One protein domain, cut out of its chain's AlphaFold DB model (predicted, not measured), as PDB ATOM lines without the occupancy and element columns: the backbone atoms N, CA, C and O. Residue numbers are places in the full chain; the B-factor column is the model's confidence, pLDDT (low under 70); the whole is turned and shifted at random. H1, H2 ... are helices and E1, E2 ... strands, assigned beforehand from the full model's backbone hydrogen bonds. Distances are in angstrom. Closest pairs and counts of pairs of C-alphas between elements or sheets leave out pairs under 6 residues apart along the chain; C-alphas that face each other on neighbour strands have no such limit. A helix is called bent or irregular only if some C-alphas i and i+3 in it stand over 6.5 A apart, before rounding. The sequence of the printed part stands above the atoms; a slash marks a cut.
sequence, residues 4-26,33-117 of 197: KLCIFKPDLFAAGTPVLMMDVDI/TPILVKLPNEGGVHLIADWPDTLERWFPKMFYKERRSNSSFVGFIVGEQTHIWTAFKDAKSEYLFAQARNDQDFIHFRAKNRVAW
ATOM      1  N   LYS A   4     -20.255 -48.015 -16.458       85.81
ATOM      2  CA  LYS A   4     -20.727 -46.631 -16.287       85.81
ATOM      3  C   LYS A   4     -20.459 -45.765 -17.518       85.81
ATOM      4  O   LYS A   4     -21.237 -44.872 -17.819       85.81
ATOM      5  N   LEU A   5     -19.400 -46.053 -18.279       87.50
ATOM      6  CA  LEU A   5     -19.052 -45.281 -19.475       87.50
ATOM      7  C   LEU A   5     -20.035 -45.483 -20.633       87.50
ATOM      8  O   LEU A   5     -20.126 -44.622 -21.508       87.50
ATOM      9  N   CYS A   6     -20.803 -46.574 -20.622       88.62
ATOM     10  CA  CYS A   6     -21.830 -46.830 -21.627       88.62
ATOM     11  C   CYS A   6     -22.957 -45.790 -21.587       88.62
ATOM     12  O   CYS A   6     -23.615 -45.600 -22.604       88.62
ATOM     13  N   ILE A   7     -23.150 -45.076 -20.468       90.25
ATOM     14  CA  ILE A   7     -24.179 -44.030 -20.355       90.25
ATOM     15  C   ILE A   7     -23.941 -42.856 -21.318       90.25
ATOM     16  O   ILE A   7     -24.876 -42.150 -21.680       90.25
ATOM     17  N   PHE A   8     -22.693 -42.657 -21.758       91.31
ATOM     18  CA  PHE A   8     -22.313 -41.602 -22.702       91.31
ATOM     19  C   PHE A   8     -22.411 -42.041 -24.168       91.31
ATOM     20  O   PHE A   8     -22.037 -41.278 -25.064       91.31
ATOM     21  N   LYS A   9     -22.865 -43.273 -24.429       91.69
ATOM     22  CA  LYS A   9     -23.043 -43.790 -25.785       91.69
ATOM     23  C   LYS A   9     -24.075 -42.925 -26.530       91.69
ATOM     24  O   LYS A   9     -25.163 -42.702 -25.994       91.69
ATOM     25  N   PRO A  10     -23.768 -42.470 -27.759       87.56
ATOM     26  CA  PRO A  10     -24.756 -41.838 -28.626       87.56
ATOM     27  C   PRO A  10     -25.994 -42.726 -28.792       87.56
ATOM     28  O   PRO A  10     -25.882 -43.953 -28.776       87.56
ATOM     29  N   ASP A  11     -27.155 -42.095 -28.936       89.12
ATOM     30  CA  ASP A  11     -28.443 -42.744 -29.217       89.12
ATOM     31  C   ASP A  11     -28.971 -43.690 -28.122       89.12
ATOM     32  O   ASP A  11     -30.000 -44.335 -28.312       89.12
ATOM     33  N   LEU A  12     -28.318 -43.761 -26.952       91.06
ATOM     34  CA  LEU A  12     -28.867 -44.475 -25.790       91.06
ATOM     35  C   LEU A  12     -30.147 -43.800 -25.268       91.06
ATOM     36  O   LEU A  12     -31.073 -44.466 -24.817       91.06
ATOM     37  N   PHE A  13     -30.184 -42.472 -25.361       92.50
ATOM     38  CA  PHE A  13     -31.325 -41.615 -25.063       92.50
ATOM     39  C   PHE A  13     -31.427 -40.536 -26.150       92.50
ATOM     40  O   PHE A  13     -30.456 -40.279 -26.865       92.50
ATOM     41  N   ALA A  14     -32.577 -39.866 -26.260       93.38
ATOM     42  CA  ALA A  14     -32.731 -38.742 -27.182       93.38
ATOM     43  C   ALA A  14     -31.786 -37.582 -26.806       93.38
ATOM     44  O   ALA A  14     -31.620 -37.265 -25.624       93.38
ATOM     45  N   ALA A  15     -31.185 -36.933 -27.806       91.75
ATOM     46  CA  ALA A  15     -30.327 -35.768 -27.590       91.75
ATOM     47  C   ALA A  15     -31.080 -34.653 -26.842       91.75
ATOM     48  O   ALA A  15     -32.268 -34.435 -27.073       91.75
ATOM     49  N   GLY A  16     -30.395 -33.963 -25.928       91.19
ATOM     50  CA  GLY A  16     -31.011 -32.938 -25.077       91.19
ATOM     51  C   GLY A  16     -31.733 -33.481 -23.837       91.19
ATOM     52  O   GLY A  16     -32.155 -32.694 -22.994       91.19
ATOM     53  N   THR A  17     -31.847 -34.805 -23.673       94.44
ATOM     54  CA  THR A  17     -32.452 -35.396 -22.470       94.44
ATOM     55  C   THR A  17     -31.542 -35.179 -21.253       94.44
ATOM     56  O   THR A  17     -30.370 -35.569 -21.311       94.44
ATOM     57  N   PRO A  18     -32.037 -34.602 -20.141       95.12
ATOM     58  CA  PRO A  18     -31.296 -34.560 -18.886       95.12
ATOM     59  C   PRO A  18     -31.272 -35.951 -18.243       95.12
ATOM     60  O   PRO A  18     -32.311 -36.588 -18.073       95.12
ATOM     61  N   VAL A  19     -30.085 -36.421 -17.866       94.62
ATOM     62  CA  VAL A  19     -29.876 -37.752 -17.283       94.62
ATOM     63  C   VAL A  19     -29.192 -37.630 -15.930       94.62
ATOM     64  O   VAL A  19     -28.200 -36.915 -15.784       94.62
ATOM     65  N   LEU A  20     -29.708 -38.379 -14.951       95.31
ATOM     66  CA  LEU A  20     -29.038 -38.654 -13.684       95.31
ATOM     67  C   LEU A  20     -28.596 -40.116 -13.652       95.31
ATOM     68  O   LEU A  20     -29.422 -41.024 -13.677       95.31
ATOM     69  N   MET A  21     -27.289 -40.335 -13.567       93.62
ATOM     70  CA  MET A  21     -26.699 -41.638 -13.280       93.62
ATOM     71  C   MET A  21     -26.394 -41.720 -11.784       93.62
ATOM     72  O   MET A  21     -25.764 -40.822 -11.222       93.62
ATOM     73  N   MET A  22     -26.828 -42.805 -11.149       94.31
ATOM     74  CA  MET A  22     -26.628 -43.067  -9.724       94.31
ATOM     75  C   MET A  22     -26.063 -44.468  -9.510       94.31
ATOM     76  O   MET A  22     -26.460 -45.404 -10.205       94.31
ATOM     77  N   ASP A  23     -25.174 -44.613  -8.531       91.94
ATOM     78  CA  ASP A  23     -24.792 -45.928  -8.021       91.94
ATOM     79  C   ASP A  23     -25.967 -46.583  -7.279       91.94
ATOM     80  O   ASP A  23     -26.848 -45.917  -6.730       91.94
ATOM     81  N   VAL A  24     -25.967 -47.916  -7.254       90.25
ATOM     82  CA  VAL A  24     -27.022 -48.726  -6.615       90.25
ATOM     83  C   VAL A  24     -27.018 -48.632  -5.086       90.25
ATOM     84  O   VAL A  24     -27.991 -49.001  -4.439       90.25
ATOM     85  N   ASP A  25     -25.933 -48.128  -4.499       90.44
ATOM     86  CA  ASP A  25     -25.754 -47.924  -3.061       90.44
ATOM     87  C   ASP A  25     -26.103 -46.486  -2.625       90.44
ATOM     88  O   ASP A  25     -25.630 -45.993  -1.598       90.44
ATOM     89  N   ILE A  26     -26.953 -45.792  -3.388       94.25
ATOM     90  CA  ILE A  26     -27.456 -44.461  -3.048       94.25
ATOM     91  C   ILE A  26     -28.855 -44.532  -2.436       94.25
ATOM     92  O   ILE A  26     -29.771 -45.159  -2.962       94.25
ATOM     93  N   THR A  33     -36.478 -33.924  -9.076       95.00
ATOM     94  CA  THR A  33     -37.004 -33.059 -10.147       95.00
ATOM     95  C   THR A  33     -36.293 -31.700 -10.222       95.00
ATOM     96  O   THR A  33     -35.891 -31.318 -11.324       95.00
ATOM     97  N   PRO A  34     -36.021 -30.987  -9.104       93.06
ATOM     98  CA  PRO A  34     -35.291 -29.719  -9.161       93.06
ATOM     99  C   PRO A  34     -33.888 -29.838  -9.771       93.06
ATOM    100  O   PRO A  34     -33.422 -28.907 -10.420       93.06
ATOM    101  N   ILE A  35     -33.214 -30.982  -9.595       92.88
ATOM    102  CA  ILE A  35     -31.894 -31.230 -10.189       92.88
ATOM    103  C   ILE A  35     -32.031 -31.427 -11.699       92.88
ATOM    104  O   ILE A  35     -31.303 -30.802 -12.466       92.88
ATOM    105  N   LEU A  36     -32.987 -32.253 -12.129       92.94
ATOM    106  CA  LEU A  36     -33.232 -32.529 -13.547       92.94
ATOM    107  C   LEU A  36     -33.601 -31.266 -14.333       92.94
ATOM    108  O   LEU A  36     -33.115 -31.084 -15.443       92.94
ATOM    109  N   VAL A  37     -34.404 -30.374 -13.746       93.00
ATOM    110  CA  VAL A  37     -34.783 -29.087 -14.357       93.00
ATOM    111  C   VAL A  37     -33.595 -28.122 -14.450       93.00
ATOM    112  O   VAL A  37     -33.536 -27.284 -15.348       93.00
ATOM    113  N   LYS A  38     -32.624 -28.234 -13.538       90.44
ATOM    114  CA  LYS A  38     -31.435 -27.374 -13.509       90.44
ATOM    115  C   LYS A  38     -30.411 -27.752 -14.582       90.44
ATOM    116  O   LYS A  38     -29.788 -26.859 -15.146       90.44
ATOM    117  N   LEU A  39     -30.280 -29.046 -14.894       92.38
ATOM    118  CA  LEU A  39     -29.271 -29.566 -15.826       92.38
ATOM    119  C   LEU A  39     -29.280 -28.871 -17.205       92.38
ATOM    120  O   LEU A  39     -28.217 -28.393 -17.594       92.38
ATOM    121  N   PRO A  40     -30.424 -28.722 -17.914       90.38
ATOM    122  CA  PRO A  40     -30.474 -28.035 -19.209       90.38
ATOM    123  C   PRO A  40     -29.953 -26.596 -19.204       90.38
ATOM    124  O   PRO A  40     -29.449 -26.127 -20.218       90.38
ATOM    125  N   ASN A  41     -30.085 -25.894 -18.075       88.88
ATOM    126  CA  ASN A  41     -29.713 -24.485 -17.963       88.88
ATOM    127  C   ASN A  41     -28.222 -24.285 -17.660       88.88
ATOM    128  O   ASN A  41     -27.667 -23.244 -18.001       88.88
ATOM    129  N   GLU A  42     -27.584 -25.249 -16.990       88.56
ATOM    130  CA  GLU A  42     -26.167 -25.161 -16.611       88.56
ATOM    131  C   GLU A  42     -25.253 -25.847 -17.634       88.56
ATOM    132  O   GLU A  42     -24.154 -25.354 -17.896       88.56
ATOM    133  N   GLY A  43     -25.723 -26.944 -18.237       89.56
ATOM    134  CA  GLY A  43     -24.941 -27.777 -19.146       89.56
ATOM    135  C   GLY A  43     -23.710 -28.408 -18.487       89.56
ATOM    136  O   GLY A  43     -23.410 -28.229 -17.306       89.56
ATOM    137  N   GLY A  44     -22.952 -29.165 -19.274       90.94
ATOM    138  CA  GLY A  44     -21.755 -29.847 -18.799       90.94
ATOM    139  C   GLY A  44     -22.068 -31.109 -17.997       90.94
ATOM    140  O   GLY A  44     -23.107 -31.752 -18.155       90.94
ATOM    141  N   VAL A  45     -21.110 -31.527 -17.166       92.69
ATOM    142  CA  VAL A  45     -21.266 -32.728 -16.339       92.69
ATOM    143  C   VAL A  45     -21.075 -32.411 -14.869       92.69
ATOM    144  O   VAL A  45     -20.017 -31.967 -14.419       92.69
ATOM    145  N   HIS A  46     -22.133 -32.675 -14.124       94.94
ATOM    146  CA  HIS A  46     -22.239 -32.441 -12.704       94.94
ATOM    147  C   HIS A  46     -21.816 -33.693 -11.952       94.94
ATOM    148  O   HIS A  46     -22.376 -34.771 -12.148       94.94
ATOM    149  N   LEU A  47     -20.799 -33.554 -11.110       93.31
ATOM    150  CA  LEU A  47     -20.173 -34.648 -10.376       93.31
ATOM    151  C   LEU A  47     -20.065 -34.284  -8.901       93.31
ATOM    152  O   LEU A  47     -20.002 -33.113  -8.522       93.31
ATOM    153  N   ILE A  48     -19.973 -35.293  -8.045       91.25
ATOM    154  CA  ILE A  48     -19.648 -35.064  -6.639       91.25
ATOM    155  C   ILE A  48     -18.174 -34.642  -6.560       91.25
ATOM    156  O   ILE A  48     -17.307 -35.309  -7.121       91.25
ATOM    157  N   ALA A  49     -17.857 -33.562  -5.847       87.75
ATOM    158  CA  ALA A  49     -16.479 -33.324  -5.420       87.75
ATOM    159  C   ALA A  49     -16.143 -34.316  -4.299       87.75
ATOM    160  O   ALA A  49     -16.894 -34.389  -3.323       87.75
ATOM    161  N   ASP A  50     -15.060 -35.093  -4.439       86.19
ATOM    162  CA  ASP A  50     -14.731 -36.159  -3.484       86.19
ATOM    163  C   ASP A  50     -14.762 -35.651  -2.036       86.19
ATOM    164  O   ASP A  50     -14.303 -34.552  -1.712       86.19
ATOM    165  N   TRP A  51     -15.350 -36.446  -1.149       86.25
ATOM    166  CA  TRP A  51     -15.558 -36.019   0.224       86.25
ATOM    167  C   TRP A  51     -14.234 -36.065   0.997       86.25
ATOM    168  O   TRP A  51     -13.549 -37.094   0.960       86.25
ATOM    169  N   PRO A  52     -13.907 -35.021   1.782       83.69
ATOM    170  CA  PRO A  52     -12.684 -34.997   2.571       83.69
ATOM    171  C   PRO A  52     -12.666 -36.140   3.584       83.69
ATOM    172  O   PRO A  52     -13.662 -36.378   4.286       83.69
ATOM    173  N   ASP A  53     -11.518 -36.809   3.672       83.69
ATOM    174  CA  ASP A  53     -11.251 -37.825   4.688       83.69
ATOM    175  C   ASP A  53     -11.174 -37.190   6.087       83.69
ATOM    176  O   ASP A  53     -11.026 -35.978   6.238       83.69
ATOM    177  N   THR A  54     -11.247 -38.009   7.140       82.69
ATOM    178  CA  THR A  54     -11.204 -37.525   8.532       82.69
ATOM    179  C   THR A  54      -9.999 -36.628   8.807       82.69
ATOM    180  O   THR A  54     -10.168 -35.527   9.325       82.69
ATOM    181  N   LEU A  55      -8.793 -37.092   8.464       83.50
ATOM    182  CA  LEU A  55      -7.552 -36.371   8.763       83.50
ATOM    183  C   LEU A  55      -7.497 -35.024   8.054       83.50
ATOM    184  O   LEU A  55      -7.057 -34.037   8.628       83.50
ATOM    185  N   GLU A  56      -8.009 -34.969   6.832       84.81
ATOM    186  CA  GLU A  56      -8.088 -33.735   6.072       84.81
ATOM    187  C   GLU A  56      -9.091 -32.745   6.674       84.81
ATOM    188  O   GLU A  56      -8.836 -31.546   6.690       84.81
ATOM    189  N   ARG A  57     -10.210 -33.226   7.232       83.25
ATOM    190  CA  ARG A  57     -11.153 -32.358   7.956       83.25
ATOM    191  C   ARG A  57     -10.545 -31.775   9.228       83.25
ATOM    192  O   ARG A  57     -10.855 -30.642   9.572       83.25
ATOM    193  N   TRP A  58      -9.737 -32.555   9.945       82.75
ATOM    194  CA  TRP A  58      -9.129 -32.125  11.210       82.75
ATOM    195  C   TRP A  58      -7.879 -31.270  10.997       82.75
ATOM    196  O   TRP A  58      -7.651 -30.317  11.737       82.75
ATOM    197  N   PHE A  59      -7.098 -31.571   9.960       87.62
ATOM    198  CA  PHE A  59      -5.823 -30.921   9.666       87.62
ATOM    199  C   PHE A  59      -5.702 -30.616   8.162       87.62
ATOM    200  O   PHE A  59      -4.856 -31.189   7.464       87.62
ATOM    201  N   PRO A  60      -6.513 -29.679   7.636       83.75
ATOM    202  CA  PRO A  60      -6.621 -29.429   6.197       83.75
ATOM    203  C   PRO A  60      -5.312 -28.962   5.566       83.75
ATOM    204  O   PRO A  60      -5.057 -29.269   4.411       83.75
ATOM    205  N   LYS A  61      -4.444 -28.268   6.313       85.81
ATOM    206  CA  LYS A  61      -3.137 -27.817   5.806       85.81
ATOM    207  C   LYS A  61      -2.115 -28.949   5.650       85.81
ATOM    208  O   LYS A  61      -1.198 -28.815   4.854       85.81
ATOM    209  N   MET A  62      -2.251 -30.033   6.419       84.00
ATOM    210  CA  MET A  62      -1.267 -31.122   6.475       84.00
ATOM    211  C   MET A  62      -1.673 -32.321   5.614       84.00
ATOM    212  O   MET A  62      -0.810 -32.992   5.059       84.00
ATOM    213  N   PHE A  63      -2.977 -32.571   5.468       82.75
ATOM    214  CA  PHE A  63      -3.506 -33.698   4.692       82.75
ATOM    215  C   PHE A  63      -4.395 -33.249   3.529       82.75
ATOM    216  O   PHE A  63      -5.310 -33.978   3.146       82.75
ATOM    217  N   TYR A  64      -4.148 -32.053   2.984       82.81
ATOM    218  CA  TYR A  64      -4.832 -31.582   1.782       82.81
ATOM    219  C   TYR A  64      -4.655 -32.589   0.644       82.81
ATOM    220  O   TYR A  64      -3.535 -33.010   0.341       82.81
ATOM    221  N   LYS A  65      -5.759 -32.941  -0.013       79.25
ATOM    222  CA  LYS A  65      -5.747 -33.736  -1.240       79.25
ATOM    223  C   LYS A  65      -6.467 -32.972  -2.337       79.25
ATOM    224  O   LYS A  65      -7.552 -32.433  -2.124       79.25
ATOM    225  N   GLU A  66      -5.886 -32.974  -3.534       76.31
ATOM    226  CA  GLU A  66      -6.580 -32.470  -4.714       76.31
ATOM    227  C   GLU A  66      -7.885 -33.256  -4.914       76.31
ATOM    228  O   GLU A  66      -7.901 -34.491  -4.923       76.31
ATOM    229  N   ARG A  67      -9.001 -32.530  -5.020       79.31
ATOM    230  CA  ARG A  67     -10.333 -33.128  -5.096       79.31
ATOM    231  C   ARG A  67     -10.547 -33.772  -6.456       79.31
ATOM    232  O   ARG A  67     -10.718 -33.090  -7.464       79.31
ATOM    233  N   ARG A  68     -10.605 -35.102  -6.467       84.12
ATOM    234  CA  ARG A  68     -11.125 -35.861  -7.606       84.12
ATOM    235  C   ARG A  68     -12.646 -35.736  -7.672       84.12
ATOM    236  O   ARG A  68     -13.301 -35.328  -6.715       84.12
ATOM    237  N   SER A  69     -13.210 -36.088  -8.819       85.38
ATOM    238  CA  SER A  69     -14.659 -36.214  -8.969       85.38
ATOM    239  C   SER A  69     -15.084 -37.611  -8.559       85.38
ATOM    240  O   SER A  69     -14.427 -38.563  -8.960       85.38
ATOM    241  N   ASN A  70     -16.172 -37.731  -7.810       89.19
ATOM    242  CA  ASN A  70     -16.845 -38.986  -7.526       89.19
ATOM    243  C   ASN A  70     -18.020 -39.187  -8.501       89.19
ATOM    244  O   ASN A  70     -18.809 -38.267  -8.734       89.19
ATOM    245  N   SER A  71     -18.087 -40.380  -9.104       88.75
ATOM    246  CA  SER A  71     -19.055 -40.733 -10.153       88.75
ATOM    247  C   SER A  71     -20.277 -41.490  -9.628       88.75
ATOM    248  O   SER A  71     -21.030 -42.047 -10.424       88.75
ATOM    249  N   SER A  72     -20.493 -41.520  -8.310       90.75
ATOM    250  CA  SER A  72     -21.663 -42.175  -7.726       90.75
ATOM    251  C   SER A  72     -22.953 -41.411  -8.006       90.75
ATOM    252  O   SER A  72     -23.997 -42.033  -8.103       90.75
ATOM    253  N   PHE A  73     -22.900 -40.088  -8.181       94.38
ATOM    254  CA  PHE A  73     -24.047 -39.285  -8.610       94.38
ATOM    255  C   PHE A  73     -23.619 -38.300  -9.692       94.38
ATOM    256  O   PHE A  73     -22.902 -37.333  -9.416       94.38
ATOM    257  N   VAL A  74     -24.044 -38.560 -10.925       95.00
ATOM    258  CA  VAL A  74     -23.635 -37.803 -12.110       95.00
ATOM    259  C   VAL A  74     -24.859 -37.259 -12.822       95.00
ATOM    260  O   VAL A  74     -25.801 -38.004 -13.069       95.00
ATOM    261  N   GLY A  75     -24.830 -35.980 -13.180       95.56
ATOM    262  CA  GLY A  75     -25.864 -35.341 -13.989       95.56
ATOM    263  C   GLY A  75     -25.279 -34.743 -15.255       95.56
ATOM    264  O   GLY A  75     -24.220 -34.127 -15.199       95.56
ATOM    265  N   PHE A  76     -25.927 -34.941 -16.396       95.31
ATOM    266  CA  PHE A  76     -25.487 -34.374 -17.673       95.31
ATOM    267  C   PHE A  76     -26.631 -34.342 -18.687       95.31
ATOM    268  O   PHE A  76     -27.678 -34.961 -18.478       95.31
ATOM    269  N   ILE A  77     -26.415 -33.644 -19.802       95.50
ATOM    270  CA  ILE A  77     -27.331 -33.634 -20.943       95.50
ATOM    271  C   ILE A  77     -26.805 -34.577 -22.027       95.50
ATOM    272  O   ILE A  77     -25.632 -34.537 -22.418       95.50
ATOM    273  N   VAL A  78     -27.682 -35.438 -22.535       94.06
ATOM    274  CA  VAL A  78     -27.341 -36.394 -23.593       94.06
ATOM    275  C   VAL A  78     -26.896 -35.649 -24.850       94.06
ATOM    276  O   VAL A  78     -27.604 -34.780 -25.359       94.06
ATOM    277  N   GLY A  79     -25.717 -36.014 -25.355       91.06
ATOM    278  CA  GLY A  79     -25.065 -35.375 -26.501       91.06
ATOM    279  C   GLY A  79     -23.817 -34.567 -26.130       91.06
ATOM    280  O   GLY A  79     -22.868 -34.540 -26.910       91.06
ATOM    281  N   GLU A  80     -23.747 -33.998 -24.922       92.50
ATOM    282  CA  GLU A  80     -22.648 -33.093 -24.538       92.50
ATOM    283  C   GLU A  80     -21.314 -33.798 -24.256       92.50
ATOM    284  O   GLU A  80     -20.245 -33.202 -24.391       92.50
ATOM    285  N   GLN A  81     -21.362 -35.069 -23.850       92.50
ATOM    286  CA  GLN A  81     -20.193 -35.833 -23.389       92.50
ATOM    287  C   GLN A  81     -19.913 -37.083 -24.244       92.50
ATOM    288  O   GLN A  81     -19.265 -38.027 -23.791       92.50
ATOM    289  N   THR A  82     -20.383 -37.111 -25.495       91.25
ATOM    290  CA  THR A  82     -20.232 -38.262 -26.414       91.25
ATOM    291  C   THR A  82     -18.772 -38.632 -26.689       91.25
ATOM    292  O   THR A  82     -18.454 -39.800 -26.918       91.25
ATOM    293  N   HIS A  83     -17.845 -37.674 -26.582       90.56
ATOM    294  CA  HIS A  83     -16.407 -37.920 -26.720       90.56
ATOM    295  C   HIS A  83     -15.846 -38.857 -25.645       90.56
ATOM    296  O   HIS A  83     -14.839 -39.511 -25.905       90.56
ATOM    297  N   ILE A  84     -16.471 -38.948 -24.463       90.25
ATOM    298  CA  ILE A  84     -16.072 -39.905 -23.419       90.25
ATOM    299  C   ILE A  84     -16.282 -41.331 -23.931       90.25
ATOM    300  O   ILE A  84     -15.388 -42.169 -23.807       90.25
ATOM    301  N   TRP A  85     -17.432 -41.591 -24.562       90.31
ATOM    302  CA  TRP A  85     -17.726 -42.884 -25.170       90.31
ATOM    303  C   TRP A  85     -16.803 -43.183 -26.350       90.31
ATOM    304  O   TRP A  85     -16.232 -44.268 -26.409       90.31
ATOM    305  N   THR A  86     -16.611 -42.229 -27.265       88.38
ATOM    306  CA  THR A  86     -15.709 -42.412 -28.415       88.38
ATOM    307  C   THR A  86     -14.291 -42.736 -27.950       88.38
ATOM    308  O   THR A  86     -13.706 -43.713 -28.409       88.38
ATOM    309  N   ALA A  87     -13.774 -41.997 -26.962       86.38
ATOM    310  CA  ALA A  87     -12.464 -42.261 -26.378       86.38
ATOM    311  C   ALA A  87     -12.381 -43.644 -25.715       86.38
ATOM    312  O   ALA A  87     -11.360 -44.310 -25.842       86.38
ATOM    313  N   PHE A  88     -13.439 -44.086 -25.028       86.25
ATOM    314  CA  PHE A  88     -13.499 -45.418 -24.422       86.25
ATOM    315  C   PHE A  88     -13.567 -46.542 -25.469       86.25
ATOM    316  O   PHE A  88     -12.904 -47.562 -25.305       86.25
ATOM    317  N   LYS A  89     -14.336 -46.348 -26.548       84.56
ATOM    318  CA  LYS A  89     -14.511 -47.317 -27.640       84.56
ATOM    319  C   LYS A  89     -13.251 -47.477 -28.491       84.56
ATOM    320  O   LYS A  89     -12.906 -48.596 -28.853       84.56
ATOM    321  N   ASP A  90     -12.609 -46.366 -28.848       78.62
ATOM    322  CA  ASP A  90     -11.496 -46.344 -29.811       78.62
ATOM    323  C   ASP A  90     -10.144 -46.634 -29.163       78.62
ATOM    324  O   ASP A  90      -9.157 -46.949 -29.834       78.62
ATOM    325  N   ALA A  91     -10.081 -46.538 -27.845       66.19
ATOM    326  CA  ALA A  91      -8.903 -46.926 -27.123       66.19
ATOM    327  C   ALA A  91      -8.643 -48.425 -27.232       66.19
ATOM    328  O   ALA A  91      -9.389 -49.256 -26.715       66.19
ATOM    329  N   LYS A  92      -7.482 -48.760 -27.795       59.94
ATOM    330  CA  LYS A  92      -6.805 -50.011 -27.461       59.94
ATOM    331  C   LYS A  92      -6.615 -50.010 -25.944       59.94
ATOM    332  O   LYS A  92      -5.885 -49.174 -25.412       59.94
ATOM    333  N   SER A  93      -7.349 -50.892 -25.278       60.06
ATOM    334  CA  SER A  93      -7.506 -51.044 -23.828       60.06
ATOM    335  C   SER A  93      -6.288 -50.628 -22.990       60.06
ATOM    336  O   SER A  93      -6.435 -49.903 -22.011       60.06
ATOM    337  N   GLU A  94      -5.080 -51.026 -23.377       58.81
ATOM    338  CA  GLU A  94      -3.854 -50.859 -22.584       58.81
ATOM    339  C   GLU A  94      -3.421 -49.401 -22.331       58.81
ATOM    340  O   GLU A  94      -3.024 -49.074 -21.212       58.81
ATOM    341  N   TYR A  95      -3.540 -48.490 -23.306       57.56
ATOM    342  CA  TYR A  95      -3.091 -47.095 -23.129       57.56
ATOM    343  C   TYR A  95      -3.999 -46.299 -22.178       57.56
ATOM    344  O   TYR A  95      -3.531 -45.430 -21.441       57.56
ATOM    345  N   LEU A  96      -5.300 -46.611 -22.150       59.88
ATOM    346  CA  LEU A  96      -6.236 -45.969 -21.225       59.88
ATOM    347  C   LEU A  96      -6.104 -46.478 -19.794       59.88
ATOM    348  O   LEU A  96      -6.164 -45.665 -18.870       59.88
ATOM    349  N   PHE A  97      -5.902 -47.785 -19.606       63.81
ATOM    350  CA  PHE A  97      -5.696 -48.360 -18.273       63.81
ATOM    351  C   PHE A  97      -4.402 -47.856 -17.616       63.81
ATOM    352  O   PHE A  97      -4.318 -47.809 -16.391       63.81
ATOM    353  N   ALA A  98      -3.419 -47.408 -18.406       65.25
ATOM    354  CA  ALA A  98      -2.215 -46.769 -17.880       65.25
ATOM    355  C   ALA A  98      -2.466 -45.353 -17.317       65.25
ATOM    356  O   ALA A  98      -1.741 -44.917 -16.423       65.25
ATOM    357  N   GLN A  99      -3.474 -44.625 -17.817       68.31
ATOM    358  CA  GLN A  99      -3.749 -43.231 -17.425       68.31
ATOM    359  C   GLN A  99      -4.883 -43.081 -16.406       68.31
ATOM    360  O   GLN A  99      -4.877 -42.133 -15.622       68.31
ATOM    361  N   ALA A 100      -5.855 -43.994 -16.411       72.06
ATOM    362  CA  ALA A 100      -6.991 -43.979 -15.497       72.06
ATOM    363  C   ALA A 100      -7.077 -45.312 -14.753       72.06
ATOM    364  O   ALA A 100      -7.156 -46.375 -15.369       72.06
ATOM    365  N   ARG A 101      -7.083 -45.258 -13.416       75.75
ATOM    366  CA  ARG A 101      -7.118 -46.467 -12.577       75.75
ATOM    367  C   ARG A 101      -8.502 -47.109 -12.557       75.75
ATOM    368  O   ARG A 101      -8.627 -48.307 -12.323       75.75
ATOM    369  N   ASN A 102      -9.541 -46.310 -12.780       82.00
ATOM    370  CA  ASN A 102     -10.932 -46.733 -12.805       82.00
ATOM    371  C   ASN A 102     -11.770 -45.830 -13.732       82.00
ATOM    372  O   ASN A 102     -11.284 -44.850 -14.304       82.00
ATOM    373  N   ASP A 103     -13.048 -46.173 -13.868       83.06
ATOM    374  CA  ASP A 103     -14.046 -45.438 -14.643       83.06
ATOM    375  C   ASP A 103     -14.247 -44.002 -14.135       83.06
ATOM    376  O   ASP A 103     -14.432 -43.083 -14.931       83.06
ATOM    377  N   GLN A 104     -14.161 -43.790 -12.823       86.12
ATOM    378  CA  GLN A 104     -14.302 -42.476 -12.205       86.12
ATOM    379  C   GLN A 104     -13.165 -41.523 -12.603       86.12
ATOM    380  O   GLN A 104     -13.434 -40.388 -12.995       86.12
ATOM    381  N   ASP A 105     -11.914 -41.985 -12.557       85.62
ATOM    382  CA  ASP A 105     -10.745 -41.238 -13.027       85.62
ATOM    383  C   ASP A 105     -10.890 -40.921 -14.515       85.62
ATOM    384  O   ASP A 105     -10.642 -39.795 -14.949       85.62
ATOM    385  N   PHE A 106     -11.358 -41.893 -15.302       87.38
ATOM    386  CA  PHE A 106     -11.564 -41.707 -16.731       87.38
ATOM    387  C   PHE A 106     -12.583 -40.599 -17.028       87.38
ATOM    388  O   PHE A 106     -12.286 -39.683 -17.802       87.38
ATOM    389  N   ILE A 107     -13.748 -40.628 -16.369       88.19
ATOM    390  CA  ILE A 107     -14.758 -39.562 -16.467       88.19
ATOM    391  C   ILE A 107     -14.152 -38.238 -16.005       88.19
ATOM    392  O   ILE A 107     -14.265 -37.240 -16.708       88.19
ATOM    393  N   HIS A 108     -13.465 -38.226 -14.863       87.94
ATOM    394  CA  HIS A 108     -12.870 -37.019 -14.300       87.94
ATOM    395  C   HIS A 108     -11.887 -36.345 -15.263       87.94
ATOM    396  O   HIS A 108     -11.924 -35.127 -15.396       87.94
ATOM    397  N   PHE A 109     -11.036 -37.091 -15.967       86.31
ATOM    398  CA  PHE A 109     -10.069 -36.492 -16.892       86.31
ATOM    399  C   PHE A 109     -10.657 -36.145 -18.262       86.31
ATOM    400  O   PHE A 109     -10.218 -35.176 -18.880       86.31
ATOM    401  N   ARG A 110     -11.631 -36.917 -18.759       88.50
ATOM    402  CA  ARG A 110     -12.171 -36.751 -20.120       88.50
ATOM    403  C   ARG A 110     -13.391 -35.846 -20.196       88.50
ATOM    404  O   ARG A 110     -13.648 -35.283 -21.258       88.50
ATOM    405  N   ALA A 111     -14.130 -35.682 -19.109       90.44
ATOM    406  CA  ALA A 111     -15.284 -34.799 -19.057       90.44
ATOM    407  C   ALA A 111     -14.929 -33.346 -19.391       90.44
ATOM    408  O   ALA A 111     -13.971 -32.791 -18.844       90.44
ATOM    409  N   LYS A 112     -15.752 -32.718 -20.234       90.12
ATOM    410  CA  LYS A 112     -15.711 -31.273 -20.502       90.12
ATOM    411  C   LYS A 112     -16.680 -30.550 -19.572       90.12
ATOM    412  O   LYS A 112     -17.723 -31.109 -19.249       90.12
ATOM    413  N   ASN A 113     -16.350 -29.318 -19.180       91.12
ATOM    414  CA  ASN A 113     -17.198 -28.467 -18.332       91.12
ATOM    415  C   ASN A 113     -17.685 -29.204 -17.074       91.12
ATOM    416  O   ASN A 113     -18.880 -29.374 -16.846       91.12
ATOM    417  N   ARG A 114     -16.732 -29.713 -16.284       92.50
ATOM    418  CA  ARG A 114     -17.039 -30.381 -15.017       92.50
ATOM    419  C   ARG A 114     -17.527 -29.357 -14.003       92.50
ATOM    420  O   ARG A 114     -16.804 -28.414 -13.688       92.50
ATOM    421  N   VAL A 115     -18.701 -29.606 -13.447       92.25
ATOM    422  CA  VAL A 115     -19.306 -28.799 -12.390       92.25
ATOM    423  C   VAL A 115     -19.427 -29.668 -11.142       92.25
ATOM    424  O   VAL A 115     -19.836 -30.825 -11.209       92.25
ATOM    425  N   ALA A 116     -19.037 -29.142  -9.985       91.94
ATOM    426  CA  ALA A 116     -19.264 -29.841  -8.728       91.94
ATOM    427  C   ALA A 116     -20.715 -29.637  -8.279       91.94
ATOM    428  O   ALA A 116     -21.226 -28.516  -8.325       91.94
ATOM    429  N   TRP A 117     -21.366 -30.694  -7.791       92.88
ATOM    430  CA  TRP A 117     -22.629 -30.527  -7.077       92.88
ATOM    431  C   TRP A 117     -22.451 -29.572  -5.890       92.88
ATOM    432  O   TRP A 117     -21.415 -29.638  -5.214       92.88
TER     433      TRP A 117
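AT A GLANCE: This is residues 4 to 26 and 33 to 117 of the 197 residues of an uncharacterized protein of Rhodobacterales bacterium 59_46_T64 (UniProt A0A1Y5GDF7). A small, twisted sheet of four strands forms the core, with H2 packed on one face and H6 on the other; H1 and H4 lie beyond on the H6 side, where the chain loops out through H5 and folds back to H6. A long arm, residues 50 to 68 with H3 near its tip, reaches away from the sheet between E2 and E3 and makes much of the length. The printed part has 108 residues, with six named helices and four named strands in the order H1 E1 H2 E2 H3 E3 H4 H5 H6 E4. The sheet runs E1, E3, E2, E4 and is mixed, and the class is mixed, helices and strands. The whole is only just compact, close to loose, with a radius of gyration of the C-alphas of 15.2 A and spans of 46 by 40 by 25 A.

IN THESE COORDINATES: H1 is residues 4 to 8, from C-alpha 4 at (-20.727, -46.631, -16.287). E1 is residues 18 to 22, 13.3 A long. H2, residues 33 to 42, 14.9 A, is only just irregular: C-alphas 37 and 40 are 6.6 A apart. E2 is residues 45 to 49 and H3 residues 54 to 58. E3, residues 69 to 77, 17.6 A, bends by 98 degrees at residue 72. H4 is residues 82 to 90, 12.4 A, H5 residues 93 to 99, and H6 residues 103 to 110. E4, residues 114 to 116, ends at C-alpha 116 (-19.264, -29.841, -8.728).

HOW THE PARTS SIT: E1 and E3 are antiparallel, with N 21 and O 74 at 2.8 A. E3 and E2 are antiparallel, with N 46 and O 75 at 2.8 A. E2 and E4 are parallel, with N 47 and O 115 at 2.9 A. H2 is on the sheet at a height of 8.1 A, over E1 and E3; its closest C-alphas to E1 are those of Leu 36 and Pro 18, 6.0 A. H6 is on the opposite face, over E3 at a height of 8.0 A; the closest C-alphas are those of Gln 104 and Ser 71, 5.5 A. H1 only grazes the sheet and touches H4, closest at C-alphas Phe 8 and Trp 85, 5.4 A. H4 and H6 only just touch, with 3 pairs of C-alphas within 8 A, the closest Ile 84 and Arg 110 at 6.0 A, at a steep tilt of 66 degrees, opposite ways. H5 and H6 are close but not clearly touching, the C-alphas of Gln 99 and Phe 106 being 8.0 A apart. H3 is not on the sheet and touches no helix. In H3, H4 and H6 every O i to N i+4 pair is within hydrogen-bond range; H2 has 4 of 6, H5 2 of 3, and H1 0 of 1 beside 2 of 2 O i to N i+3 pairs.

THE WHOLE: The C-alphas farthest apart, Ala 14 and Met 62, are 46.7 A apart. Residues 27 to 32 are not printed, and C-alphas 26 and 33 are 16.5 A apart across the cut. Of the links that are printed whole, no link is long. Residues 90 to 95, of which 93 to 95 belong to H5, stand free. The mean pLDDT of the printed part is 86.6, with residues 91 to 99 under 70.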